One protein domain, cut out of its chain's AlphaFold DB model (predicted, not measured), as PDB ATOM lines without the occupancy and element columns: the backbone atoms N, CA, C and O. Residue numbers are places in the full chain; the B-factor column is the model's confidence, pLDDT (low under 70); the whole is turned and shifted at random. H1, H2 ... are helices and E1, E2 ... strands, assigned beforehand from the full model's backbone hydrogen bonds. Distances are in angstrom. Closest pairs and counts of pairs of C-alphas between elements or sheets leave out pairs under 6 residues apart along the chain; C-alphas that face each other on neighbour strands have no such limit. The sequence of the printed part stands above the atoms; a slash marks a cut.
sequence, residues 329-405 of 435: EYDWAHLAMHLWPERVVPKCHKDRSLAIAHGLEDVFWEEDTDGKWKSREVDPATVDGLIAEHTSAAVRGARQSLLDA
ATOM      1  N   GLU A 329     -47.084  -2.109 -31.191       97.69
ATOM      2  CA  GLU A 329     -47.890  -1.400 -30.177       97.69
ATOM      3  C   GLU A 329     -48.637  -2.365 -29.233       97.69
ATOM      4  O   GLU A 329     -49.126  -1.951 -28.187       97.69
ATOM      5  N   TYR A 330     -48.717  -3.648 -29.597       97.50
ATOM      6  CA  TYR A 330     -49.351  -4.712 -28.813       97.50
ATOM      7  C   TYR A 330     -48.366  -5.841 -28.492       97.50
ATOM      8  O   TYR A 330     -48.747  -7.003 -28.480       97.50
ATOM      9  N   ASP A 331     -47.092  -5.526 -28.253       97.62
ATOM     10  CA  ASP A 331     -46.084  -6.552 -27.939       97.62
ATOM     11  C   ASP A 331     -46.319  -7.259 -26.591       97.62
ATOM     12  O   ASP A 331     -45.646  -8.242 -26.310       97.62
ATOM     13  N   TRP A 332     -47.290  -6.814 -25.788       96.75
ATOM     14  CA  TRP A 332     -47.792  -7.546 -24.619       96.75
ATOM     15  C   TRP A 332     -48.667  -8.754 -24.995       96.75
ATOM     16  O   TRP A 332     -48.836  -9.647 -24.179       96.75
ATOM     17  N   ALA A 333     -49.231  -8.788 -26.207       97.56
ATOM     18  CA  ALA A 333     -50.125  -9.853 -26.646       97.56
ATOM     19  C   ALA A 333     -49.344 -11.127 -26.997       97.56
ATOM     20  O   ALA A 333     -48.304 -11.070 -27.664       97.56
ATOM     21  N   HIS A 334     -49.882 -12.289 -26.643       97.06
ATOM     22  CA  HIS A 334     -49.294 -13.592 -26.959       97.06
ATOM     23  C   HIS A 334     -49.181 -13.809 -28.471       97.06
ATOM     24  O   HIS A 334     -48.200 -14.375 -28.958       97.06
ATOM     25  N   LEU A 335     -50.141 -13.295 -29.244       97.12
ATOM     26  CA  LEU A 335     -50.092 -13.291 -30.699       97.12
ATOM     27  C   LEU A 335     -48.875 -12.516 -31.225       97.12
ATOM     28  O   LEU A 335     -48.284 -12.918 -32.226       97.12
ATOM     29  N   ALA A 336     -48.451 -11.433 -30.565       97.75
ATOM     30  CA  ALA A 336     -47.245 -10.710 -30.959       97.75
ATOM     31  C   ALA A 336     -45.981 -11.548 -30.724       97.75
ATOM     32  O   ALA A 336     -45.131 -11.592 -31.612       97.75
ATOM     33  N   MET A 337     -45.882 -12.247 -29.586       97.56
ATOM     34  CA  MET A 337     -44.783 -13.183 -29.306       97.56
ATOM     35  C   MET A 337     -44.756 -14.332 -30.315       97.56
ATOM     36  O   MET A 337     -43.701 -14.666 -30.844       97.56
ATOM     37  N   HIS A 338     -45.921 -14.893 -30.643       97.25
ATOM     38  CA  HIS A 338     -46.046 -15.948 -31.646       97.25
ATOM     39  C   HIS A 338     -45.584 -15.488 -33.034       97.25
ATOM     40  O   HIS A 338     -44.920 -16.230 -33.757       97.25
ATOM     41  N   LEU A 339     -45.941 -14.260 -33.419       97.38
ATOM     42  CA  LEU A 339     -45.661 -13.738 -34.750       97.38
ATOM     43  C   LEU A 339     -44.266 -13.134 -34.886       97.38
ATOM     44  O   LEU A 339     -43.698 -13.270 -35.963       97.38
ATOM     45  N   TRP A 340     -43.720 -12.463 -33.869       97.94
ATOM     46  CA  TRP A 340     -42.423 -11.768 -33.900       97.94
ATOM     47  C   TRP A 340     -41.604 -12.010 -32.617       97.94
ATOM     48  O   TRP A 340     -41.280 -11.046 -31.911       97.94
ATOM     49  N   PRO A 341     -41.212 -13.257 -32.306       97.44
ATOM     50  CA  PRO A 341     -40.404 -13.534 -31.119       97.44
ATOM     51  C   PRO A 341     -39.080 -12.758 -31.129       97.44
ATOM     52  O   PRO A 341     -38.660 -12.228 -30.103       97.44
ATOM     53  N   GLU A 342     -38.483 -12.562 -32.311       96.62
ATOM     54  CA  GLU A 342     -37.255 -11.781 -32.498       96.62
ATOM     55  C   GLU A 342     -37.389 -10.302 -32.098       96.62
ATOM     56  O   GLU A 342     -36.394  -9.624 -31.850       96.62
ATOM     57  N   ARG A 343     -38.623  -9.785 -32.052       96.81
ATOM     58  CA  ARG A 343     -38.937  -8.415 -31.634       96.81
ATOM     59  C   ARG A 343     -39.339  -8.356 -30.166       96.81
ATOM     60  O   ARG A 343     -38.958  -7.412 -29.477       96.81
ATOM     61  N   VAL A 344     -40.138  -9.321 -29.712       97.88
ATOM     62  CA  VAL A 344     -40.782  -9.293 -28.392       97.88
ATOM     63  C   VAL A 344     -39.827  -9.743 -27.288       97.88
ATOM     64  O   VAL A 344     -39.728  -9.058 -26.269       97.88
ATOM     65  N   VAL A 345     -39.063 -10.824 -27.490       97.38
ATOM     66  CA  VAL A 345     -38.138 -11.345 -26.465       97.38
ATOM     67  C   VAL A 345     -37.121 -10.276 -26.026       97.38
ATOM     68  O   VAL A 345     -37.028 -10.021 -24.824       97.38
ATOM     69  N   PRO A 346     -36.437  -9.536 -26.929       95.75
ATOM     70  CA  PRO A 346     -35.510  -8.481 -26.504       95.75
ATOM     71  C   PRO A 346     -36.175  -7.312 -25.764       95.75
ATOM     72  O   PRO A 346     -35.508  -6.594 -25.021       95.75
ATOM     73  N   LYS A 347     -37.480  -7.078 -25.969       96.44
ATOM     74  CA  LYS A 347     -38.223  -6.049 -25.227       96.44
ATOM     75  C   LYS A 347     -38.531  -6.485 -23.796       96.44
ATOM     76  O   LYS A 347     -38.503  -5.632 -22.917       96.44
ATOM     77  N   CYS A 348     -38.734  -7.779 -23.547       96.50
ATOM     78  CA  CYS A 348     -38.956  -8.320 -22.200       96.50
ATOM     79  C   CYS A 348     -37.755  -8.068 -21.268       96.50
ATOM     80  O   CYS A 348     -37.926  -7.810 -20.081       96.50
ATOM     81  N   HIS A 349     -36.533  -8.041 -21.812       93.12
ATOM     82  CA  HIS A 349     -35.330  -7.677 -21.048       93.12
ATOM     83  C   HIS A 349     -35.345  -6.225 -20.535       93.12
ATOM     84  O   HIS A 349     -34.766  -5.923 -19.493       93.12
ATOM     85  N   LYS A 350     -36.033  -5.328 -21.254       92.56
ATOM     86  CA  LYS A 350     -36.082  -3.880 -20.980       92.56
ATOM     87  C   LYS A 350     -37.353  -3.432 -20.266       92.56
ATOM     88  O   LYS A 350     -37.361  -2.358 -19.672       92.56
ATOM     89  N   ASP A 351     -38.413  -4.229 -20.341       95.62
ATOM     90  CA  ASP A 351     -39.716  -3.940 -19.756       95.62
ATOM     91  C   ASP A 351     -40.227  -5.166 -18.993       95.62
ATOM     92  O   ASP A 351     -40.612  -6.180 -19.584       95.62
ATOM     93  N   ARG A 352     -40.247  -5.049 -17.663       95.56
ATOM     94  CA  ARG A 352     -40.721  -6.100 -16.759       95.56
ATOM     95  C   ARG A 352     -42.176  -6.473 -17.017       95.56
ATOM     96  O   ARG A 352     -42.514  -7.644 -16.936       95.56
ATOM     97  N   SER A 353     -43.029  -5.514 -17.373       95.75
ATOM     98  CA  SER A 353     -44.448  -5.793 -17.626       95.75
ATOM     99  C   SER A 353     -44.617  -6.688 -18.852       95.75
ATOM    100  O   SER A 353     -45.440  -7.599 -18.844       95.75
ATOM    101  N   LEU A 354     -43.798  -6.474 -19.890       96.31
ATOM    102  CA  LEU A 354     -43.747  -7.375 -21.043       96.31
ATOM    103  C   LEU A 354     -43.179  -8.745 -20.662       96.31
ATOM    104  O   LEU A 354     -43.709  -9.756 -21.108       96.31
ATOM    105  N   ALA A 355     -42.147  -8.796 -19.816       96.56
ATOM    106  CA  ALA A 355     -41.613 -10.068 -19.330       96.56
ATOM    107  C   ALA A 355     -42.667 -10.877 -18.558       96.56
ATOM    108  O   ALA A 355     -42.803 -12.070 -18.808       96.56
ATOM    109  N   ILE A 356     -43.453 -10.230 -17.692       95.81
ATOM    110  CA  ILE A 356     -44.572 -10.853 -16.970       95.81
ATOM    111  C   ILE A 356     -45.610 -11.396 -17.955       95.81
ATOM    112  O   ILE A 356     -45.989 -12.559 -17.857       95.81
ATOM    113  N   ALA A 357     -46.029 -10.582 -18.932       95.69
ATOM    114  CA  ALA A 357     -47.038 -10.976 -19.916       95.69
ATOM    115  C   ALA A 357     -46.653 -12.242 -20.705       95.69
ATOM    116  O   ALA A 357     -47.531 -12.998 -21.104       95.69
ATOM    117  N   HIS A 358     -45.353 -12.491 -20.891       96.56
ATOM    118  CA  HIS A 358     -44.835 -13.649 -21.630       96.56
ATOM    119  C   HIS A 358     -44.226 -14.744 -20.747       96.56
ATOM    120  O   HIS A 358     -43.645 -15.687 -21.278       96.56
ATOM    121  N   GLY A 359     -44.322 -14.638 -19.417       95.56
ATOM    122  CA  GLY A 359     -43.742 -15.620 -18.493       95.56
ATOM    123  C   GLY A 359     -42.206 -15.663 -18.493       95.56
ATOM    124  O   GLY A 359     -41.615 -16.690 -18.176       95.56
ATOM    125  N   LEU A 360     -41.551 -14.560 -18.862       96.44
ATOM    126  CA  LEU A 360     -40.090 -14.410 -18.927       96.44
ATOM    127  C   LEU A 360     -39.531 -13.533 -17.792       96.44
ATOM    128  O   LEU A 360     -38.367 -13.129 -17.835       96.44
ATOM    129  N   GLU A 361     -40.352 -13.208 -16.790       96.38
ATOM    130  CA  GLU A 361     -39.955 -12.389 -15.642       96.38
ATOM    131  C   GLU A 361     -38.761 -12.997 -14.901       96.38
ATOM    132  O   GLU A 361     -37.734 -12.337 -14.784       96.38
ATOM    133  N   ASP A 362     -38.842 -14.272 -14.513       94.31
ATOM    134  CA  ASP A 362     -37.778 -14.962 -13.768       94.31
ATOM    135  C   ASP A 362     -36.476 -15.127 -14.561       94.31
ATOM    136  O   ASP A 362     -35.423 -15.419 -13.989       94.31
ATOM    137  N   VAL A 363     -36.532 -14.959 -15.884       94.25
ATOM    138  CA  VAL A 363     -35.354 -15.018 -16.754       94.25
ATOM    139  C   VAL A 363     -34.649 -13.669 -16.791       94.25
ATOM    140  O   VAL A 363     -33.425 -13.605 -16.688       94.25
ATOM    141  N   PHE A 364     -35.414 -12.589 -16.947       95.94
ATOM    142  CA  PHE A 364     -34.868 -11.260 -17.214       95.94
ATOM    143  C   PHE A 364     -34.849 -10.327 -16.010       95.94
ATOM    144  O   PHE A 364     -34.211  -9.280 -16.092       95.94
ATOM    145  N   TRP A 365     -35.525 -10.664 -14.917       96.56
ATOM    146  CA  TRP A 365     -35.711  -9.783 -13.772       96.56
ATOM    147  C   TRP A 365     -35.498 -10.528 -12.451       96.56
ATOM    148  O   TRP A 365     -35.773 -11.718 -12.308       96.56
ATOM    149  N   GLU A 366     -34.945  -9.833 -11.466       95.12
ATOM    150  CA  GLU A 366     -34.830 -10.303 -10.085       95.12
ATOM    151  C   GLU A 366     -35.327  -9.242  -9.116       95.12
ATOM    152  O   GLU A 366     -35.184  -8.039  -9.356       95.12
ATOM    153  N   GLU A 367     -35.913  -9.709  -8.021       93.69
ATOM    154  CA  GLU A 367     -36.283  -8.886  -6.883       93.69
ATOM    155  C   GLU A 367     -35.128  -8.876  -5.884       93.69
ATOM    156  O   GLU A 367     -34.626  -9.929  -5.483       93.69
ATOM    157  N   ASP A 368     -34.673  -7.684  -5.507       90.69
ATOM    158  CA  ASP A 368     -33.688  -7.546  -4.445       90.69
ATOM    159  C   ASP A 368     -34.321  -7.722  -3.056       90.69
ATOM    160  O   ASP A 368     -35.536  -7.816  -2.889       90.69
ATOM    161  N   THR A 369     -33.482  -7.763  -2.021       89.38
ATOM    162  CA  THR A 369     -33.923  -7.961  -0.631       89.38
ATOM    163  C   THR A 369     -34.854  -6.865  -0.108       89.38
ATOM    164  O   THR A 369     -35.498  -7.069   0.918       89.38
ATOM    165  N   ASP A 370     -34.927  -5.722  -0.795       89.62
ATOM    166  CA  ASP A 370     -35.778  -4.585  -0.442       89.62
ATOM    167  C   ASP A 370     -37.104  -4.582  -1.232       89.62
ATOM    168  O   ASP A 370     -37.865  -3.614  -1.152       89.62
ATOM    169  N   GLY A 371     -37.384  -5.631  -2.019       88.12
ATOM    170  CA  GLY A 371     -38.577  -5.727  -2.864       88.12
ATOM    171  C   GLY A 371     -38.504  -4.886  -4.144       88.12
ATOM    172  O   GLY A 371     -39.530  -4.581  -4.759       88.12
ATOM    173  N   LYS A 372     -37.308  -4.428  -4.547       91.44
ATOM    174  CA  LYS A 372     -37.120  -3.663  -5.788       91.44
ATOM    175  C   LYS A 372     -36.662  -4.576  -6.911       91.44
ATOM    176  O   LYS A 372     -35.703  -5.329  -6.789       91.44
ATOM    177  N   TRP A 373     -37.308  -4.419  -8.057       92.94
ATOM    178  CA  TRP A 373     -37.039  -5.222  -9.240       92.94
ATOM    179  C   TRP A 373     -35.950  -4.605 -10.114       92.94
ATOM    180  O   TRP A 373     -35.987  -3.408 -10.416       92.94
ATOM    181  N   LYS A 374     -34.991  -5.427 -10.545       93.12
ATOM    182  CA  LYS A 374     -33.886  -5.037 -11.433       93.12
ATOM    183  C   LYS A 374     -33.753  -6.028 -12.582       93.12
ATOM    184  O   LYS A 374     -34.062  -7.207 -12.439       93.12
ATOM    185  N   SER A 375     -33.306  -5.524 -13.729       93.31
ATOM    186  CA  SER A 375     -33.014  -6.355 -14.896       93.31
ATOM    187  C   SER A 375     -31.757  -7.186 -14.626       93.31
ATOM    188  O   SER A 375     -30.751  -6.648 -14.156       93.31
ATOM    189  N   ARG A 376     -31.825  -8.485 -14.916       92.38
ATOM    190  CA  ARG A 376     -30.695  -9.412 -14.848       92.38
ATOM    191  C   ARG A 376     -29.774  -9.198 -16.040       92.38
ATOM    192  O   ARG A 376     -30.214  -8.930 -17.163       92.38
ATOM    193  N   GLU A 377     -28.483  -9.386 -15.810       89.19
ATOM    194  CA  GLU A 377     -27.533  -9.531 -16.903       89.19
ATOM    195  C   GLU A 377     -27.676 -10.944 -17.478       89.19
ATOM    196  O   GLU A 377     -27.419 -11.939 -16.801       89.19
ATOM    197  N   VAL A 378     -28.163 -11.033 -18.716       90.56
ATOM    198  CA  VAL A 378     -28.440 -12.301 -19.396       90.56
ATOM    199  C   VAL A 378     -27.543 -12.404 -20.624       90.56
ATOM    200  O   VAL A 378     -27.471 -11.471 -21.424       90.56
ATOM    201  N   ASP A 379     -26.861 -13.541 -20.772       91.31
ATOM    202  CA  ASP A 379     -26.021 -13.838 -21.936       91.31
ATOM    203  C   ASP A 379     -26.860 -13.756 -23.230       91.31
ATOM    204  O   ASP A 379     -27.926 -14.384 -23.291       91.31
ATOM    205  N   PRO A 380     -26.401 -13.040 -24.277       92.44
ATOM    206  CA  PRO A 380     -27.016 -13.062 -25.602       92.44
ATOM    207  C   PRO A 380     -27.414 -14.459 -26.105       92.44
ATOM    208  O   PRO A 380     -28.475 -14.596 -26.710       92.44
ATOM    209  N   ALA A 381     -26.644 -15.508 -25.791       93.38
ATOM    210  CA  ALA A 381     -26.981 -16.881 -26.180       93.38
ATOM    211  C   ALA A 381     -28.310 -17.382 -25.575       93.38
ATOM    212  O   ALA A 381     -29.029 -18.160 -26.204       93.38
ATOM    213  N   THR A 382     -28.669 -16.917 -24.374       93.19
ATOM    214  CA  THR A 382     -29.950 -17.244 -23.725       93.19
ATOM    215  C   THR A 382     -31.108 -16.543 -24.432       93.19
ATOM    216  O   THR A 382     -32.144 -17.155 -24.683       93.19
ATOM    217  N   VAL A 383     -30.919 -15.273 -24.809       94.12
ATOM    218  CA  VAL A 383     -31.908 -14.505 -25.582       94.12
ATOM    219  C   VAL A 383     -32.159 -15.172 -26.936       94.12
ATOM    220  O   VAL A 383     -33.313 -15.372 -27.317       94.12
ATOM    221  N   ASP A 384     -31.095 -15.571 -27.633       95.56
ATOM    222  CA  ASP A 384     -31.191 -16.281 -28.911       95.56
ATOM    223  C   ASP A 384     -31.888 -17.642 -28.759       95.56
ATOM    224  O   ASP A 384     -32.700 -18.018 -29.610       95.56
ATOM    225  N   GLY A 385     -31.633 -18.357 -27.657       96.31
ATOM    226  CA  GLY A 385     -32.320 -19.602 -27.308       96.31
ATOM    227  C   GLY A 385     -33.833 -19.423 -27.159       96.31
ATOM    228  O   GLY A 385     -34.597 -20.157 -27.785       96.31
ATOM    229  N   LEU A 386     -34.268 -18.400 -26.418       95.44
ATOM    230  CA  LEU A 386     -35.689 -18.064 -26.258       95.44
ATOM    231  C   LEU A 386     -36.342 -17.673 -27.590       95.44
ATOM    232  O   LEU A 386     -37.441 -18.122 -27.915       95.44
ATOM    233  N   ILE A 387     -35.660 -16.862 -28.405       96.75
ATOM    234  CA  ILE A 387     -36.157 -16.509 -29.742       96.75
ATOM    235  C   ILE A 387     -36.328 -17.772 -30.592       96.75
ATOM    236  O   ILE A 387     -37.328 -17.897 -31.303       96.75
ATOM    237  N   ALA A 388     -35.371 -18.702 -30.541       95.50
ATOM    238  CA  ALA A 388     -35.427 -19.950 -31.291       95.50
ATOM    239  C   ALA A 388     -36.577 -20.858 -30.828       95.50
ATOM    240  O   ALA A 388     -37.261 -21.422 -31.681       95.50
ATOM    241  N   GLU A 389     -36.836 -20.945 -29.520       95.06
ATOM    242  CA  GLU A 389     -37.944 -21.718 -28.943       95.06
ATOM    243  C   GLU A 389     -39.312 -21.246 -29.455       95.06
ATOM    244  O   GLU A 389     -40.162 -22.054 -29.833       95.06
ATOM    245  N   HIS A 390     -39.508 -19.931 -29.538       93.12
ATOM    246  CA  HIS A 390     -40.758 -19.344 -30.021       93.12
ATOM    247  C   HIS A 390     -40.821 -19.191 -31.550       93.12
ATOM    248  O   HIS A 390     -41.867 -18.849 -32.106       93.12
ATOM    249  N   THR A 391     -39.724 -19.445 -32.264       94.88
ATOM    250  CA  THR A 391     -39.667 -19.293 -33.718       94.88
ATOM    251  C   THR A 391     -40.226 -20.519 -34.435       94.88
ATOM    252  O   THR A 391     -39.708 -21.625 -34.326       94.88
ATOM    253  N   SER A 392     -41.185 -20.288 -35.333       96.31
ATOM    254  CA  SER A 392     -41.590 -21.265 -36.347       96.31
ATOM    255  C   SER A 392     -41.293 -20.750 -37.753       96.31
ATOM    256  O   SER A 392     -41.717 -19.658 -38.143       96.31
ATOM    257  N   ALA A 393     -40.585 -21.553 -38.554       94.62
ATOM    258  CA  ALA A 393     -40.300 -21.226 -39.953       94.62
ATOM    259  C   ALA A 393     -41.588 -21.097 -40.786       94.62
ATOM    260  O   ALA A 393     -41.678 -20.221 -41.648       94.62
ATOM    261  N   ALA A 394     -42.599 -21.923 -40.489       94.50
ATOM    262  CA  ALA A 394     -43.906 -21.862 -41.134       94.50
ATOM    263  C   ALA A 394     -44.634 -20.551 -40.798       94.50
ATOM    264  O   ALA A 394     -45.117 -19.876 -41.707       94.50
ATOM    265  N   VAL A 395     -44.630 -20.147 -39.521       96.75
ATOM    266  CA  VAL A 395     -45.224 -18.878 -39.066       96.75
ATOM    267  C   VAL A 395     -44.513 -17.696 -39.719       96.75
ATOM    268  O   VAL A 395     -45.159 -16.836 -40.311       96.75
ATOM    269  N   ARG A 396     -43.175 -17.675 -39.706       95.56
ATOM    270  CA  ARG A 396     -42.384 -16.606 -40.334       95.56
ATOM    271  C   ARG A 396     -42.678 -16.479 -41.831       95.56
ATOM    272  O   ARG A 396     -42.881 -15.366 -42.320       95.56
ATOM    273  N   GLY A 397     -42.721 -17.603 -42.548       96.06
ATOM    274  CA  GLY A 397     -43.034 -17.638 -43.977       96.06
ATOM    275  C   GLY A 397     -44.454 -17.152 -44.275       96.06
ATOM    276  O   GLY A 397     -44.643 -16.297 -45.140       96.06
ATOM    277  N   ALA A 398     -45.447 -17.631 -43.523       96.62
ATOM    278  CA  ALA A 398     -46.840 -17.209 -43.661       96.62
ATOM    279  C   ALA A 398     -47.039 -15.722 -43.317       96.62
ATOM    280  O   ALA A 398     -47.749 -15.010 -44.027       96.62
ATOM    281  N   ARG A 399     -46.340 -15.220 -42.294       96.25
ATOM    282  CA  ARG A 399     -46.360 -13.814 -41.874       96.25
ATOM    283  C   ARG A 399     -45.825 -12.922 -42.982       96.25
ATOM    284  O   ARG A 399     -46.476 -11.948 -43.342       96.25
ATOM    285  N   GLN A 400     -44.673 -13.274 -43.554       95.50
ATOM    286  CA  GLN A 400     -44.100 -12.541 -44.684       95.50
ATOM    287  C   GLN A 400     -45.055 -12.556 -45.884       95.50
ATOM    288  O   GLN A 400     -45.377 -11.513 -46.444       95.50
ATOM    289  N   SER A 401     -45.595 -13.734 -46.199       95.69
ATOM    290  CA  SER A 401     -46.592 -13.918 -47.250       95.69
ATOM    291  C   SER A 401     -47.825 -13.021 -47.048       95.69
ATOM    292  O   SER A 401     -48.349 -12.478 -48.019       95.69
ATOM    293  N   LEU A 402     -48.299 -12.828 -45.812       94.56
ATOM    294  CA  LEU A 402     -49.417 -11.934 -45.475       94.56
ATOM    295  C   LEU A 402     -49.083 -10.450 -45.620       94.56
ATOM    296  O   LEU A 402     -49.914  -9.686 -46.117       94.56
ATOM    297  N   LEU A 403     -47.888 -10.047 -45.192       94.12
ATOM    298  CA  LEU A 403     -47.430  -8.661 -45.288       94.12
ATOM    299  C   LEU A 403     -47.219  -8.231 -46.746       94.12
ATOM    300  O   LEU A 403     -47.579  -7.111 -47.103       94.12
ATOM    301  N   ASP A 404     -46.720  -9.137 -47.588       94.25
ATOM    302  CA  ASP A 404     -46.454  -8.870 -49.006       94.25
ATOM    303  C   ASP A 404     -47.702  -9.005 -49.892       94.25
ATOM    304  O   ASP A 404     -47.705  -8.569 -51.049       94.25
ATOM    305  N   ALA A 405     -48.777  -9.614 -49.380       91.62
ATOM    306  CA  ALA A 405     -49.995  -9.826 -50.148       91.62
ATOM    307  C   ALA A 405     -50.621  -8.479 -50.567       91.62
ATOM    308  O   ALA A 405     -50.846  -7.604 -49.719       91.62
TER     309      ALA A 405
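This is residues 329 to 405 of the 435 residues of an uncharacterized protein of Myxococcales bacterium (UniProt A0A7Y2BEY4). Picture a string of short helices, with the small two-strand hairpin E1 and E2 at one end and H6 at the other. Between these ends, H2 sits near the middle, H1 and H3 meet it at corners, H5 packs on it slantwise, and H4 joins H3 to the hairpin. Residues 400 to 405, of which 400 to 404 belong to H6, stick out. The printed part has 77 residues, in the order H1 H2 H3 H4 E1 E2 H5 H6, mostly helix, with one antiparallel sheet ordered E1 - E2. It is only just loose, close to compact, with a radius of gyration of the C-alphas of 14.0 A, and spans 52 by 25 by 14 A, only just a rod.

Find C-alpha 365 at (-35.711, -9.783, -13.772); E1 runs from there to residue 367, and E2 holds residues 373 to 375, each 7.0 A long. Before E1 look for H4, residues 361 to 364, and H3, residues 352 to 357. Further back lie H2, residues 341 to 348, 10.4 A long, and H1, residues 334 to 339, which begins at C-alpha 334 (-49.294, -13.592, -26.959). After E2 come H5, residues 380 to 390, 15.7 A long, and H6, residues 393 to 404, 16.5 A long, ending at C-alpha 404 (-46.454, -8.870, -49.006).

Start at the hairpin E1 and E2, antiparallel at 149 degrees, where N 366 and O 374 are 2.9 A apart, within hydrogen-bond range. H4 touches H3, with the closest C-alphas, Ala 355 and Glu 361, 4.7 A apart. H3 and H2 touch only at the corner, closest at C-alphas Cys 348 and Ala 355, 4.3 A. H2 is the hub, and H5 touches it at a steep tilt of 55 degrees, opposite ways, closest at C-alphas Pro 341 and Ile 387, 5.4 A. H1 and H2 touch only at the corner, closest at C-alphas Met 337 and Val 344, 5.7 A. H6 only just touches H1, with 3 pairs of C-alphas within 8 A, through residues 395 to 399 alone; the closest are Leu 339 and Val 395, 6.7 A. H5 and H6 are apart. In H1, H3, H5 and H6 every O i to N i+4 pair is within hydrogen-bond range; in H2 2 of 4 are, and H4 is too short for such a pair.

Look to C-alphas Thr 369 and Ala 405 for the two farthest apart, at 52.1 A. The printed part has no cut, and the links between its named elements are tight. Mean pLDDT of the printed part is 95.0, and no printed residue is under 70.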